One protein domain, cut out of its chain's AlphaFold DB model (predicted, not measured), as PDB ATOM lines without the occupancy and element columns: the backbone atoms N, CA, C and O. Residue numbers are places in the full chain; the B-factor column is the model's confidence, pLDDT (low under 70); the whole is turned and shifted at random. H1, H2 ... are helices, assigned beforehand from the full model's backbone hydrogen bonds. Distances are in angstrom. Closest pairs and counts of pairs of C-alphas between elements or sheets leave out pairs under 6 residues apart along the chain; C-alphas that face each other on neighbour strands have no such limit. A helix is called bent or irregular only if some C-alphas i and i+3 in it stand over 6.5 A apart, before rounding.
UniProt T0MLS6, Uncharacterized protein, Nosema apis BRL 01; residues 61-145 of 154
ATOM      1  N   ILE A  61      39.493  25.077  36.859       73.44
ATOM      2  CA  ILE A  61      39.174  24.823  35.445       73.44
ATOM      3  C   ILE A  61      39.425  26.067  34.586       73.44
ATOM      4  O   ILE A  61      39.846  25.947  33.437       73.44
ATOM      5  N   ILE A  62      39.219  27.269  35.132       78.56
ATOM      6  CA  ILE A  62      39.400  28.546  34.421       78.56
ATOM      7  C   ILE A  62      40.795  28.682  33.779       78.56
ATOM      8  O   ILE A  62      40.855  28.957  32.576       78.56
ATOM      9  N   PRO A  63      41.922  28.476  34.492       82.38
ATOM     10  CA  PRO A  63      43.249  28.585  33.882       82.38
ATOM     11  C   PRO A  63      43.507  27.497  32.829       82.38
ATOM     12  O   PRO A  63      44.161  27.760  31.817       82.38
ATOM     13  N   ILE A  64      42.956  26.294  33.009       77.31
ATOM     14  CA  ILE A  64      43.060  25.201  32.028       77.31
ATOM     15  C   ILE A  64      42.294  25.562  30.749       77.31
ATOM     16  O   ILE A  64      42.801  25.400  29.639       77.31
ATOM     17  N   LEU A  65      41.090  26.114  30.891       79.25
ATOM     18  CA  LEU A  65      40.275  26.537  29.758       79.25
ATOM     19  C   LEU A  65      40.928  27.712  29.016       79.25
ATOM     20  O   LEU A  65      40.986  27.726  27.789       79.25
ATOM     21  N   PHE A  66      41.474  28.677  29.758       82.81
ATOM     22  CA  PHE A  66      42.162  29.836  29.196       82.81
ATOM     23  C   PHE A  66      43.419  29.437  28.414       82.81
ATOM     24  O   PHE A  66      43.619  29.886  27.285       82.81
ATOM     25  N   THR A  67      44.236  28.542  28.972       82.56
ATOM     26  CA  THR A  67      45.420  28.016  28.279       82.56
ATOM     27  C   THR A  67      45.034  27.235  27.022       82.56
ATOM     28  O   THR A  67      45.616  27.484  25.966       82.56
ATOM     29  N   MET A  68      44.000  26.387  27.076       79.62
ATOM     30  CA  MET A  68      43.441  25.706  25.897       79.62
ATOM     31  C   MET A  68      43.024  26.684  24.789       79.62
ATOM     32  O   MET A  68      43.376  26.487  23.625       79.62
ATOM     33  N   VAL A  69      42.310  27.759  25.138       85.31
ATOM     34  CA  VAL A  69      41.867  28.777  24.171       85.31
ATOM     35  C   VAL A  69      43.060  29.496  23.540       85.31
ATOM     36  O   VAL A  69      43.094  29.662  22.320       85.31
ATOM     37  N   ILE A  70      44.071  29.872  24.328       89.06
ATOM     38  CA  ILE A  70      45.296  30.495  23.804       89.06
ATOM     39  C   ILE A  70      46.005  29.558  22.822       89.06
ATOM     40  O   ILE A  70      46.356  29.985  21.719       89.06
ATOM     41  N   TYR A  71      46.177  28.283  23.175       83.12
ATOM     42  CA  TYR A  71      46.788  27.303  22.276       83.12
ATOM     43  C   TYR A  71      45.995  27.145  20.976       83.12
ATOM     44  O   TYR A  71      46.592  27.132  19.896       83.12
ATOM     45  N   ALA A  72      44.664  27.102  21.053       81.31
ATOM     46  CA  ALA A  72      43.810  27.042  19.871       81.31
ATOM     47  C   ALA A  72      44.004  28.269  18.963       81.31
ATOM     48  O   ALA A  72      44.152  28.113  17.749       81.31
ATOM     49  N   ILE A  73      44.078  29.476  19.535       84.31
ATOM     50  CA  ILE A  73      44.313  30.719  18.783       84.31
ATOM     51  C   ILE A  73      45.695  30.709  18.122       84.31
ATOM     52  O   ILE A  73      45.811  31.063  16.947       84.31
ATOM     53  N   ILE A  74      46.741  30.276  18.829       85.94
ATOM     54  CA  ILE A  74      48.105  30.197  18.282       85.94
ATOM     55  C   ILE A  74      48.145  29.237  17.089       85.94
ATOM     56  O   ILE A  74      48.619  29.608  16.011       85.94
ATOM     57  N   ILE A  75      47.588  28.034  17.242       83.06
ATOM     58  CA  ILE A  75      47.523  27.032  16.170       83.06
ATOM     59  C   ILE A  75      46.718  27.571  14.982       83.06
ATOM     60  O   ILE A  75      47.155  27.447  13.837       83.06
ATOM     61  N   LEU A  76      45.579  28.225  15.232       81.62
ATOM     62  CA  LEU A  76      44.758  28.833  14.184       81.62
ATOM     63  C   LEU A  76      45.523  29.925  13.423       81.62
ATOM     64  O   LEU A  76      45.443  30.006  12.194       81.62
ATOM     65  N   THR A  77      46.301  30.735  14.138       82.44
ATOM     66  CA  THR A  77      47.110  31.816  13.562       82.44
ATOM     67  C   THR A  77      48.204  31.246  12.660       82.44
ATOM     68  O   THR A  77      48.325  31.658  11.504       82.44
ATOM     69  N   ILE A  78      48.929  30.225  13.128       79.88
ATOM     70  CA  ILE A  78      49.951  29.509  12.346       79.88
ATOM     71  C   ILE A  78      49.326  28.879  11.097       79.88
ATOM     72  O   ILE A  78      49.822  29.071   9.986       79.88
ATOM     73  N   CYS A  79      48.191  28.196  11.251       76.12
ATOM     74  CA  CYS A  79      47.432  27.615  10.146       76.12
ATOM     75  C   CYS A  79      47.030  28.673   9.108       76.12
ATOM     76  O   CYS A  79      47.163  28.446   7.905       76.12
ATOM     77  N   THR A  80      46.578  29.846   9.547       76.06
ATOM     78  CA  THR A  80      46.155  30.936   8.652       76.06
ATOM     79  C   THR A  80      47.335  31.518   7.873       76.06
ATOM     80  O   THR A  80      47.219  31.764   6.669       76.06
ATOM     81  N   ILE A  81      48.490  31.673   8.524       76.69
ATOM     82  CA  ILE A  81      49.729  32.127   7.882       76.69
ATOM     83  C   ILE A  81      50.214  31.088   6.860       76.69
ATOM     84  O   ILE A  81      50.473  31.437   5.706       76.69
ATOM     85  N   LEU A  82      50.257  29.802   7.226       68.50
ATOM     86  CA  LEU A  82      50.675  28.734   6.310       68.50
ATOM     87  C   LEU A  82      49.741  28.595   5.106       68.50
ATOM     88  O   LEU A  82      50.217  28.363   3.992       68.50
ATOM     89  N   LYS A  83      48.430  28.790   5.301       69.56
ATOM     90  CA  LYS A  83      47.440  28.788   4.216       69.56
ATOM     91  C   LYS A  83      47.752  29.844   3.155       69.56
ATOM     92  O   LYS A  83      47.528  29.590   1.970       69.56
ATOM     93  N   LYS A  84      48.260  31.009   3.573       67.62
ATOM     94  CA  LYS A  84      48.629  32.117   2.681       67.62
ATOM     95  C   LYS A  84      49.932  31.840   1.925       67.62
ATOM     96  O   LYS A  84      50.036  32.225   0.765       67.62
ATOM     97  N   THR A  85      50.884  31.144   2.546       71.94
ATOM     98  CA  THR A  85      52.194  30.844   1.943       71.94
ATOM     99  C   THR A  85      52.147  29.652   0.988       71.94
ATOM    100  O   THR A  85      52.638  29.745  -0.134       71.94
ATOM    101  N   SER A  86      51.552  28.519   1.382       69.19
ATOM    102  CA  SER A  86      51.381  27.390   0.459       69.19
ATOM    103  C   SER A  86      50.217  26.477   0.855       69.19
ATOM    104  O   SER A  86      50.217  25.837   1.907       69.19
ATOM    105  N   ARG A  87      49.233  26.346  -0.048       66.50
ATOM    106  CA  ARG A  87      48.094  25.423   0.122       66.50
ATOM    107  C   ARG A  87      48.539  23.983   0.398       66.50
ATOM    108  O   ARG A  87      47.926  23.306   1.207       66.50
ATOM    109  N   SER A  88      49.628  23.531  -0.233       68.81
ATOM    110  CA  SER A  88      50.104  22.152  -0.082       68.81
ATOM    111  C   SER A  88      50.696  21.861   1.303       68.81
ATOM    112  O   SER A  88      50.448  20.782   1.836       68.81
ATOM    113  N   MET A  89      51.442  22.794   1.911       70.75
ATOM    114  CA  MET A  89      51.951  22.588   3.276       70.75
ATOM    115  C   MET A  89      50.837  22.713   4.311       70.75
ATOM    116  O   MET A  89      50.824  21.954   5.274       70.75
ATOM    117  N   TYR A  90      49.882  23.620   4.091       73.75
ATOM    118  CA  TYR A  90      48.695  23.753   4.934       73.75
ATOM    119  C   TYR A  90      47.871  22.460   4.977       73.75
ATOM    120  O   TYR A  90      47.571  21.971   6.064       73.75
ATOM    121  N   ASP A  91      47.582  21.866   3.815       68.44
ATOM    122  CA  ASP A  91      46.832  20.609   3.741       68.44
ATOM    123  C   ASP A  91      47.573  19.465   4.450       68.44
ATOM    124  O   ASP A  91      46.954  18.696   5.181       68.44
ATOM    125  N   LYS A  92      48.904  19.372   4.302       75.75
ATOM    126  CA  LYS A  92      49.722  18.362   5.000       75.75
ATOM    127  C   LYS A  92      49.756  18.576   6.513       75.75
ATOM    128  O   LYS A  92      49.663  17.604   7.258       75.75
ATOM    129  N   LEU A  93      49.883  19.824   6.965       78.94
ATOM    130  CA  LEU A  93      49.913  20.172   8.386       78.94
ATOM    131  C   LEU A  93      48.567  19.869   9.051       78.94
ATOM    132  O   LEU A  93      48.533  19.251  10.109       78.94
ATOM    133  N   ILE A  94      47.462  20.246   8.405       77.75
ATOM    134  CA  ILE A  94      46.118  19.917   8.884       77.75
ATOM    135  C   ILE A  94      45.900  18.418   8.884       77.75
ATOM    136  O   ILE A  94      45.359  17.904   9.854       77.75
ATOM    137  N   PHE A  95      46.337  17.712   7.842       75.00
ATOM    138  CA  PHE A  95      46.225  16.262   7.799       75.00
ATOM    139  C   PHE A  95      46.996  15.608   8.950       75.00
ATOM    140  O   PHE A  95      46.442  14.759   9.641       75.00
ATOM    141  N   ALA A  96      48.227  16.050   9.223       77.69
ATOM    142  CA  ALA A  96      49.017  15.572  10.355       77.69
ATOM    143  C   ALA A  96      48.354  15.893  11.707       77.69
ATOM    144  O   ALA A  96      48.294  15.032  12.582       77.69
ATOM    145  N   LEU A  97      47.801  17.099  11.866       78.56
ATOM    146  CA  LEU A  97      47.105  17.514  13.085       78.56
ATOM    147  C   LEU A  97      45.809  16.714  13.305       78.56
ATOM    148  O   LEU A  97      45.542  16.270  14.420       78.56
ATOM    149  N   LEU A  98      45.038  16.467  12.239       74.81
ATOM    150  CA  LEU A  98      43.861  15.590  12.252       74.81
ATOM    151  C   LEU A  98      44.227  14.158  12.635       74.81
ATOM    152  O   LEU A  98      43.431  13.494  13.295       74.81
ATOM    153  N   LEU A  99      45.397  13.686  12.193       76.19
ATOM    154  CA  LEU A  99      45.881  12.335  12.455       76.19
ATOM    155  C   LEU A  99      46.350  12.165  13.904       76.19
ATOM    156  O   LEU A  99      46.174  11.101  14.490       76.19
ATOM    157  N   LEU A 100      46.899  13.230  14.488       77.19
ATOM    158  CA  LEU A 100      47.388  13.253  15.864       77.19
ATOM    159  C   LEU A 100      46.268  13.492  16.895       77.19
ATOM    160  O   LEU A 100      46.335  12.985  18.014       77.19
ATOM    161  N   SER A 101      45.217  14.225  16.516       72.19
ATOM    162  CA  SER A 101      44.089  14.591  17.386       72.19
ATOM    163  C   SER A 101      43.440  13.430  18.169       72.19
ATOM    164  O   SER A 101      43.198  13.612  19.363       72.19
ATOM    165  N   PRO A 102      43.186  12.240  17.600       69.25
ATOM    166  CA  PRO A 102      42.573  11.130  18.329       69.25
ATOM    167  C   PRO A 102      43.566  10.362  19.161       69.25
ATOM    168  O   PRO A 102      43.155   9.749  20.134       69.25
ATOM    169  N   LEU A 103      44.849  10.382  18.799       71.81
ATOM    170  CA  LEU A 103      45.881   9.778  19.625       71.81
ATOM    171  C   LEU A 103      45.929  10.503  20.978       71.81
ATOM    172  O   LEU A 103      45.959   9.861  22.024       71.81
ATOM    173  N   LEU A 104      45.839  11.839  20.948       68.19
ATOM    174  CA  LEU A 104      45.711  12.661  22.154       68.19
ATOM    175  C   LEU A 104      44.383  12.425  22.879       68.19
ATOM    176  O   LEU A 104      44.372  12.311  24.100       68.19
ATOM    177  N   TYR A 105      43.266  12.355  22.150       69.38
ATOM    178  CA  TYR A 105      41.951  12.178  22.774       69.38
ATOM    179  C   TYR A 105      41.799  10.804  23.438       69.38
ATOM    180  O   TYR A 105      41.290  10.708  24.556       69.38
ATOM    181  N   PHE A 106      42.297   9.750  22.786       69.62
ATOM    182  CA  PHE A 106      42.290   8.386  23.309       69.62
ATOM    183  C   PHE A 106      43.103   8.266  24.598       69.62
ATOM    184  O   PHE A 106      42.665   7.585  25.520       69.62
ATOM    185  N   LEU A 107      44.232   8.981  24.691       66.50
ATOM    186  CA  LEU A 107      45.070   9.010  25.890       66.50
ATOM    187  C   LEU A 107      44.339   9.573  27.121       66.50
ATOM    188  O   LEU A 107      44.665   9.207  28.242       66.50
ATOM    189  N   ILE A 108      43.370  10.470  26.917       66.81
ATOM    190  CA  ILE A 108      42.689  11.187  28.005       66.81
ATOM    191  C   ILE A 108      41.373  10.514  28.396       66.81
ATOM    192  O   ILE A 108      41.040  10.458  29.575       66.81
ATOM    193  N   SER A 109      40.604  10.043  27.415       66.25
ATOM    194  CA  SER A 109      39.202   9.659  27.631       66.25
ATOM    195  C   SER A 109      38.943   8.156  27.545       66.25
ATOM    196  O   SER A 109      37.905   7.710  28.016       66.25
ATOM    197  N   HIS A 110      39.858   7.362  26.967       65.88
ATOM    198  CA  HIS A 110      39.640   5.933  26.687       65.88
ATOM    199  C   HIS A 110      38.307   5.619  25.961       65.88
ATOM    200  O   HIS A 110      37.866   4.470  25.919       65.88
ATOM    201  N   ASP A 111      37.681   6.618  25.334       72.88
ATOM    202  CA  ASP A 111      36.361   6.492  24.727       72.88
ATOM    203  C   ASP A 111      36.449   5.953  23.295       72.88
ATOM    204  O   ASP A 111      36.854   6.631  22.345       72.88
ATOM    205  N   ILE A 112      36.001   4.710  23.119       68.06
ATOM    206  CA  ILE A 112      36.006   3.997  21.830       68.06
ATOM    207  C   ILE A 112      35.018   4.626  20.830       68.06
ATOM    208  O   ILE A 112      35.254   4.613  19.620       68.06
ATOM    209  N   ILE A 113      33.935   5.238  21.319       73.88
ATOM    210  CA  ILE A 113      32.921   5.909  20.486       73.88
ATOM    211  C   ILE A 113      33.548   7.063  19.691       73.88
ATOM    212  O   ILE A 113      33.240   7.246  18.510       73.88
ATOM    213  N   PHE A 114      34.482   7.796  20.301       72.38
ATOM    214  CA  PHE A 114      35.194   8.889  19.643       72.38
ATOM    215  C   PHE A 114      36.066   8.385  18.485       72.38
ATOM    216  O   PHE A 114      36.061   8.981  17.406       72.38
ATOM    217  N   ILE A 115      36.750   7.248  18.665       74.06
ATOM    218  CA  ILE A 115      37.543   6.617  17.599       74.06
ATOM    219  C   ILE A 115      36.654   6.269  16.405       74.06
ATOM    220  O   ILE A 115      37.036   6.547  15.270       74.06
ATOM    221  N   ILE A 116      35.466   5.705  16.635       76.75
ATOM    222  CA  ILE A 116      34.543   5.311  15.559       76.75
ATOM    223  C   ILE A 116      34.075   6.537  14.759       76.75
ATOM    224  O   ILE A 116      34.149   6.533  13.525       76.75
ATOM    225  N   PHE A 117      33.645   7.605  15.439       76.56
ATOM    226  CA  PHE A 117      33.257   8.857  14.777       76.56
ATOM    227  C   PHE A 117      34.419   9.479  13.999       76.56
ATOM    228  O   PHE A 117      34.238   9.944  12.870       76.56
ATOM    229  N   TRP A 118      35.624   9.432  14.558       76.81
ATOM    230  CA  TRP A 118      36.817   9.946  13.903       76.81
ATOM    231  C   TRP A 118      37.215   9.139  12.659       76.81
ATOM    232  O   TRP A 118      37.540   9.713  11.618       76.81
ATOM    233  N   LEU A 119      37.134   7.810  12.722       78.38
ATOM    234  CA  LEU A 119      37.446   6.930  11.594       78.38
ATOM    235  C   LEU A 119      36.467   7.170  10.434       78.38
ATOM    236  O   LEU A 119      36.869   7.240   9.269       78.38
ATOM    237  N   CYS A 120      35.193   7.406  10.759       82.19
ATOM    238  CA  CYS A 120      34.175   7.819   9.796       82.19
ATOM    239  C   CYS A 120      34.493   9.200   9.175       82.19
ATOM    240  O   CYS A 120      34.381   9.391   7.957       82.19
ATOM    241  N   TYR A 121      34.977  10.148   9.980       79.31
ATOM    242  CA  TYR A 121      35.391  11.477   9.520       79.31
ATOM    243  C   TYR A 121      36.615  11.440   8.585       79.31
ATOM    244  O   TYR A 121      36.623  12.089   7.537       79.31
ATOM    245  N   ILE A 122      37.629  10.622   8.881       80.31
ATOM    246  CA  ILE A 122      38.772  10.432   7.975       80.31
ATOM    247  C   ILE A 122      38.360   9.772   6.668       80.31
ATOM    248  O   ILE A 122      38.811  10.194   5.602       80.31
ATOM    249  N   LEU A 123      37.506   8.750   6.718       80.62
ATOM    250  CA  LEU A 123      37.044   8.065   5.510       80.62
ATOM    251  C   LEU A 123      36.268   9.009   4.588       80.62
ATOM    252  O   LEU A 123      36.443   8.969   3.367       80.62
ATOM    253  N   THR A 124      35.433   9.874   5.161       78.88
ATOM    254  CA  THR A 124      34.676  10.876   4.402       78.88
ATOM    255  C   THR A 124      35.592  11.957   3.830       78.88
ATOM    256  O   THR A 124      35.542  12.211   2.624       78.88
ATOM    257  N   MET A 125      36.510  12.511   4.628       74.69
ATOM    258  CA  MET A 125      37.479  13.503   4.149       74.69
ATOM    259  C   MET A 125      38.450  12.938   3.109       74.69
ATOM    260  O   MET A 125      38.708  13.587   2.097       74.69
ATOM    261  N   GLY A 126      38.930  11.707   3.281       76.00
ATOM    262  CA  GLY A 126      39.784  11.027   2.307       76.00
ATOM    263  C   GLY A 126      39.069  10.781   0.976       76.00
ATOM    264  O   GLY A 126      39.655  10.979  -0.092       76.00
ATOM    265  N   ARG A 127      37.777  10.428   1.012       76.56
ATOM    266  CA  ARG A 127      36.948  10.323  -0.202       76.56
ATOM    267  C   ARG A 127      36.784  11.670  -0.902       76.56
ATOM    268  O   ARG A 127      36.939  11.736  -2.124       76.56
ATOM    269  N   ILE A 128      36.526  12.739  -0.153       73.06
ATOM    270  CA  ILE A 128      36.418  14.100  -0.696       73.06
ATOM    271  C   ILE A 128      37.755  14.533  -1.312       73.06
ATOM    272  O   ILE A 128      37.784  14.996  -2.453       73.06
ATOM    273  N   TYR A 129      38.871  14.299  -0.620       67.69
ATOM    274  CA  TYR A 129      40.209  14.642  -1.095       67.69
ATOM    275  C   TYR A 129      40.560  13.906  -2.396       67.69
ATOM    276  O   TYR A 129      40.993  14.531  -3.367       67.69
ATOM    277  N   LYS A 130      40.276  12.598  -2.474       68.25
ATOM    278  CA  LYS A 130      40.442  11.805  -3.706       68.25
ATOM    279  C   LYS A 130      39.587  12.350  -4.853       68.25
ATOM    280  O   LYS A 130      40.042  12.405  -5.992       68.25
ATOM    281  N   THR A 131      38.370  12.798  -4.554       64.50
ATOM    282  CA  THR A 131      37.449  13.363  -5.552       64.50
ATOM    283  C   THR A 131      37.941  14.709  -6.090       64.50
ATOM    284  O   THR A 131      37.852  14.964  -7.290       64.50
ATOM    285  N   ILE A 132      38.507  15.561  -5.232       62.75
ATOM    286  CA  ILE A 132      39.077  16.858  -5.625       62.75
ATOM    287  C   ILE A 132      40.355  16.666  -6.449       62.75
ATOM    288  O   ILE A 132      40.510  17.314  -7.485       62.75
ATOM    289  N   ASN A 133      41.242  15.757  -6.034       57.78
ATOM    290  CA  ASN A 133      42.521  15.525  -6.709       57.78
ATOM    291  C   ASN A 133      42.362  14.802  -8.062       57.78
ATOM    292  O   ASN A 133      43.178  14.978  -8.962       57.78
ATOM    293  N   ASN A 134      41.273  14.045  -8.238       54.88
ATOM    294  CA  ASN A 134      40.925  13.402  -9.505       54.88
ATOM    295  C   ASN A 134      40.226  14.335 -10.510       54.88
ATOM    296  O   ASN A 134      39.902  13.893 -11.615       54.88
ATOM    297  N   LYS A 135      39.985  15.618 -10.188       49.31
ATOM    298  CA  LYS A 135      39.448  16.548 -11.190       49.31
ATOM    299  C   LYS A 135      40.494  16.778 -12.295       49.31
ATOM    300  O   LYS A 135      41.596  17.240 -11.999       49.31
ATOM    301  N   PRO A 136      40.163  16.545 -13.581       54.97
ATOM    302  CA  PRO A 136      41.085  16.677 -14.710       54.97
ATOM    303  C   PRO A 136      41.316  18.151 -15.101       54.97
ATOM    304  O   PRO A 136      41.230  18.521 -16.269       54.97
ATOM    305  N   ILE A 137      41.612  19.023 -14.133       53.53
ATOM    306  CA  ILE A 137      41.873  20.447 -14.396       53.53
ATOM    307  C   ILE A 137      43.180  20.604 -15.189       53.53
ATOM    308  O   ILE A 137      43.266  21.458 -16.067       53.53
ATOM    309  N   LYS A 138      44.167  19.723 -14.970       51.22
ATOM    310  CA  LYS A 138      45.422  19.734 -15.740       51.22
ATOM    311  C   LYS A 138      45.252  19.292 -17.201       51.22
ATOM    312  O   LYS A 138      45.921  19.855 -18.058       51.22
ATOM    313  N   LYS A 139      44.333  18.364 -17.509       52.31
ATOM    314  CA  LYS A 139      44.112  17.897 -18.894       52.31
ATOM    315  C   LYS A 139      43.404  18.942 -19.757       52.31
ATOM    316  O   LYS A 139      43.877  19.241 -20.846       52.31
ATOM    317  N   LYS A 140      42.354  19.589 -19.230       54.62
ATOM    318  CA  LYS A 140      41.630  20.640 -19.972       54.62
ATOM    319  C   LYS A 140      42.496  21.855 -20.308       54.62
ATOM    320  O   LYS A 140      42.280  22.481 -21.340       54.62
ATOM    321  N   LEU A 141      43.454  22.208 -19.446       56.94
ATOM    322  CA  LEU A 141      44.361  23.321 -19.726       56.94
ATOM    323  C   LEU A 141      45.381  22.938 -20.810       56.94
ATOM    324  O   LEU A 141      45.584  23.712 -21.738       56.94
ATOM    325  N   GLN A 142      45.958  21.732 -20.745       59.56
ATOM    326  CA  GLN A 142      46.909  21.250 -21.754       59.56
ATOM    327  C   GLN A 142      46.276  21.103 -23.144       59.56
ATOM    328  O   GLN A 142      46.857  21.569 -24.117       59.56
ATOM    329  N   GLU A 143      45.064  20.553 -23.242       60.12
ATOM    330  CA  GLU A 143      44.344  20.440 -24.521       60.12
ATOM    331  C   GLU A 143      44.041  21.815 -25.138       60.12
ATOM    332  O   GLU A 143      44.186  22.005 -26.345       60.12
ATOM    333  N   LYS A 144      43.689  22.813 -24.313       63.84
ATOM    334  CA  LYS A 144      43.419  24.176 -24.792       63.84
ATOM    335  C   LYS A 144      44.689  24.894 -25.263       63.84
ATOM    336  O   LYS A 144      44.633  25.619 -26.253       63.84
ATOM    337  N   PHE A 145      45.825  24.674 -24.596       71.44
ATOM    338  CA  PHE A 145      47.121  25.203 -25.038       71.44
ATOM    339  C   PHE A 145      47.593  24.559 -26.346       71.44
ATOM    340  O   PHE A 145      48.024  25.278 -27.242       71.44
TER     341      PHE A 145
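AT A GLANCE: This is residues 61 to 145 of the 154 residues of an uncharacterized protein of Nosema apis BRL 01 (UniProt T0MLS6). Three helices, H1, H2 and H3, fold back and forth as a flat, open zigzag: H1 and H2a make a V at one turn, and H2b and H3 meet at the next. The short H4 sticks out past the end of H3 and touches no helix. The printed part has 85 residues with four named helices, H1 to H4 in chain order, and no named strand; the class is all helix. It is only just loose, close to extended, with a radius of gyration of the C-alphas of 17.8 A, and spans 61 by 31 by 13 A.

HOW THE PARTS SIT: H1, residues 61 to 85, is followed by H2, residues 87 to 109, by its hydrogen bonds one helix but bent, with C-alphas 99 and 102 6.8 A apart. Its arms H2a, residues 87 to 99, and H2b, residues 102 to 109, stand at a shallow tilt of 31 degrees. H1 and H2a form a helical hairpin, opposite ways at a shallow tilt of 31 degrees; they touch through residues 79 to 83 and 89 to 94 alone, and their closest C-alphas, of Lys 83 and Tyr 90, are 5.2 A apart. H2b and H3, residues 112 to 133, form another, opposite ways at a shallow tilt of 16 degrees; H3 touches H2b with residues 112 to 118 alone, and the closest C-alphas, of Pro 102 and Ile 115, are 6.8 A apart. H2a and H3 are near each other, with 8 pairs of C-alphas within 10 A. H1 and H3 are apart, and H4, residues 137 to 145, is apart from H3. Every O i to N i+4 pair is within hydrogen-bond range in H1, H2a, H3 and H4, and 3 of 4 in H2b.

IN THESE COORDINATES: H1 begins at C-alpha 61 (39.174, 24.823, 35.445) and is 36.4 A long. H2a measures 18.1 A and H2b 10.0 A. H3 measures 31.5 A. H4 measures 12.8 A and ends at C-alpha 145 (47.121, 25.203, -25.038).

THE WHOLE: The two C-alphas farthest apart, of Ile 61 and Phe 145, are 61.0 A apart. The printed part has no cut, and its three links are tight. Residues 61 to 77, 107 to 113 and 127 to 145 stand free. Mean pLDDT of the printed part is 72.3; 32 residues are under 70, among them 104 to 110 and 129 to 144.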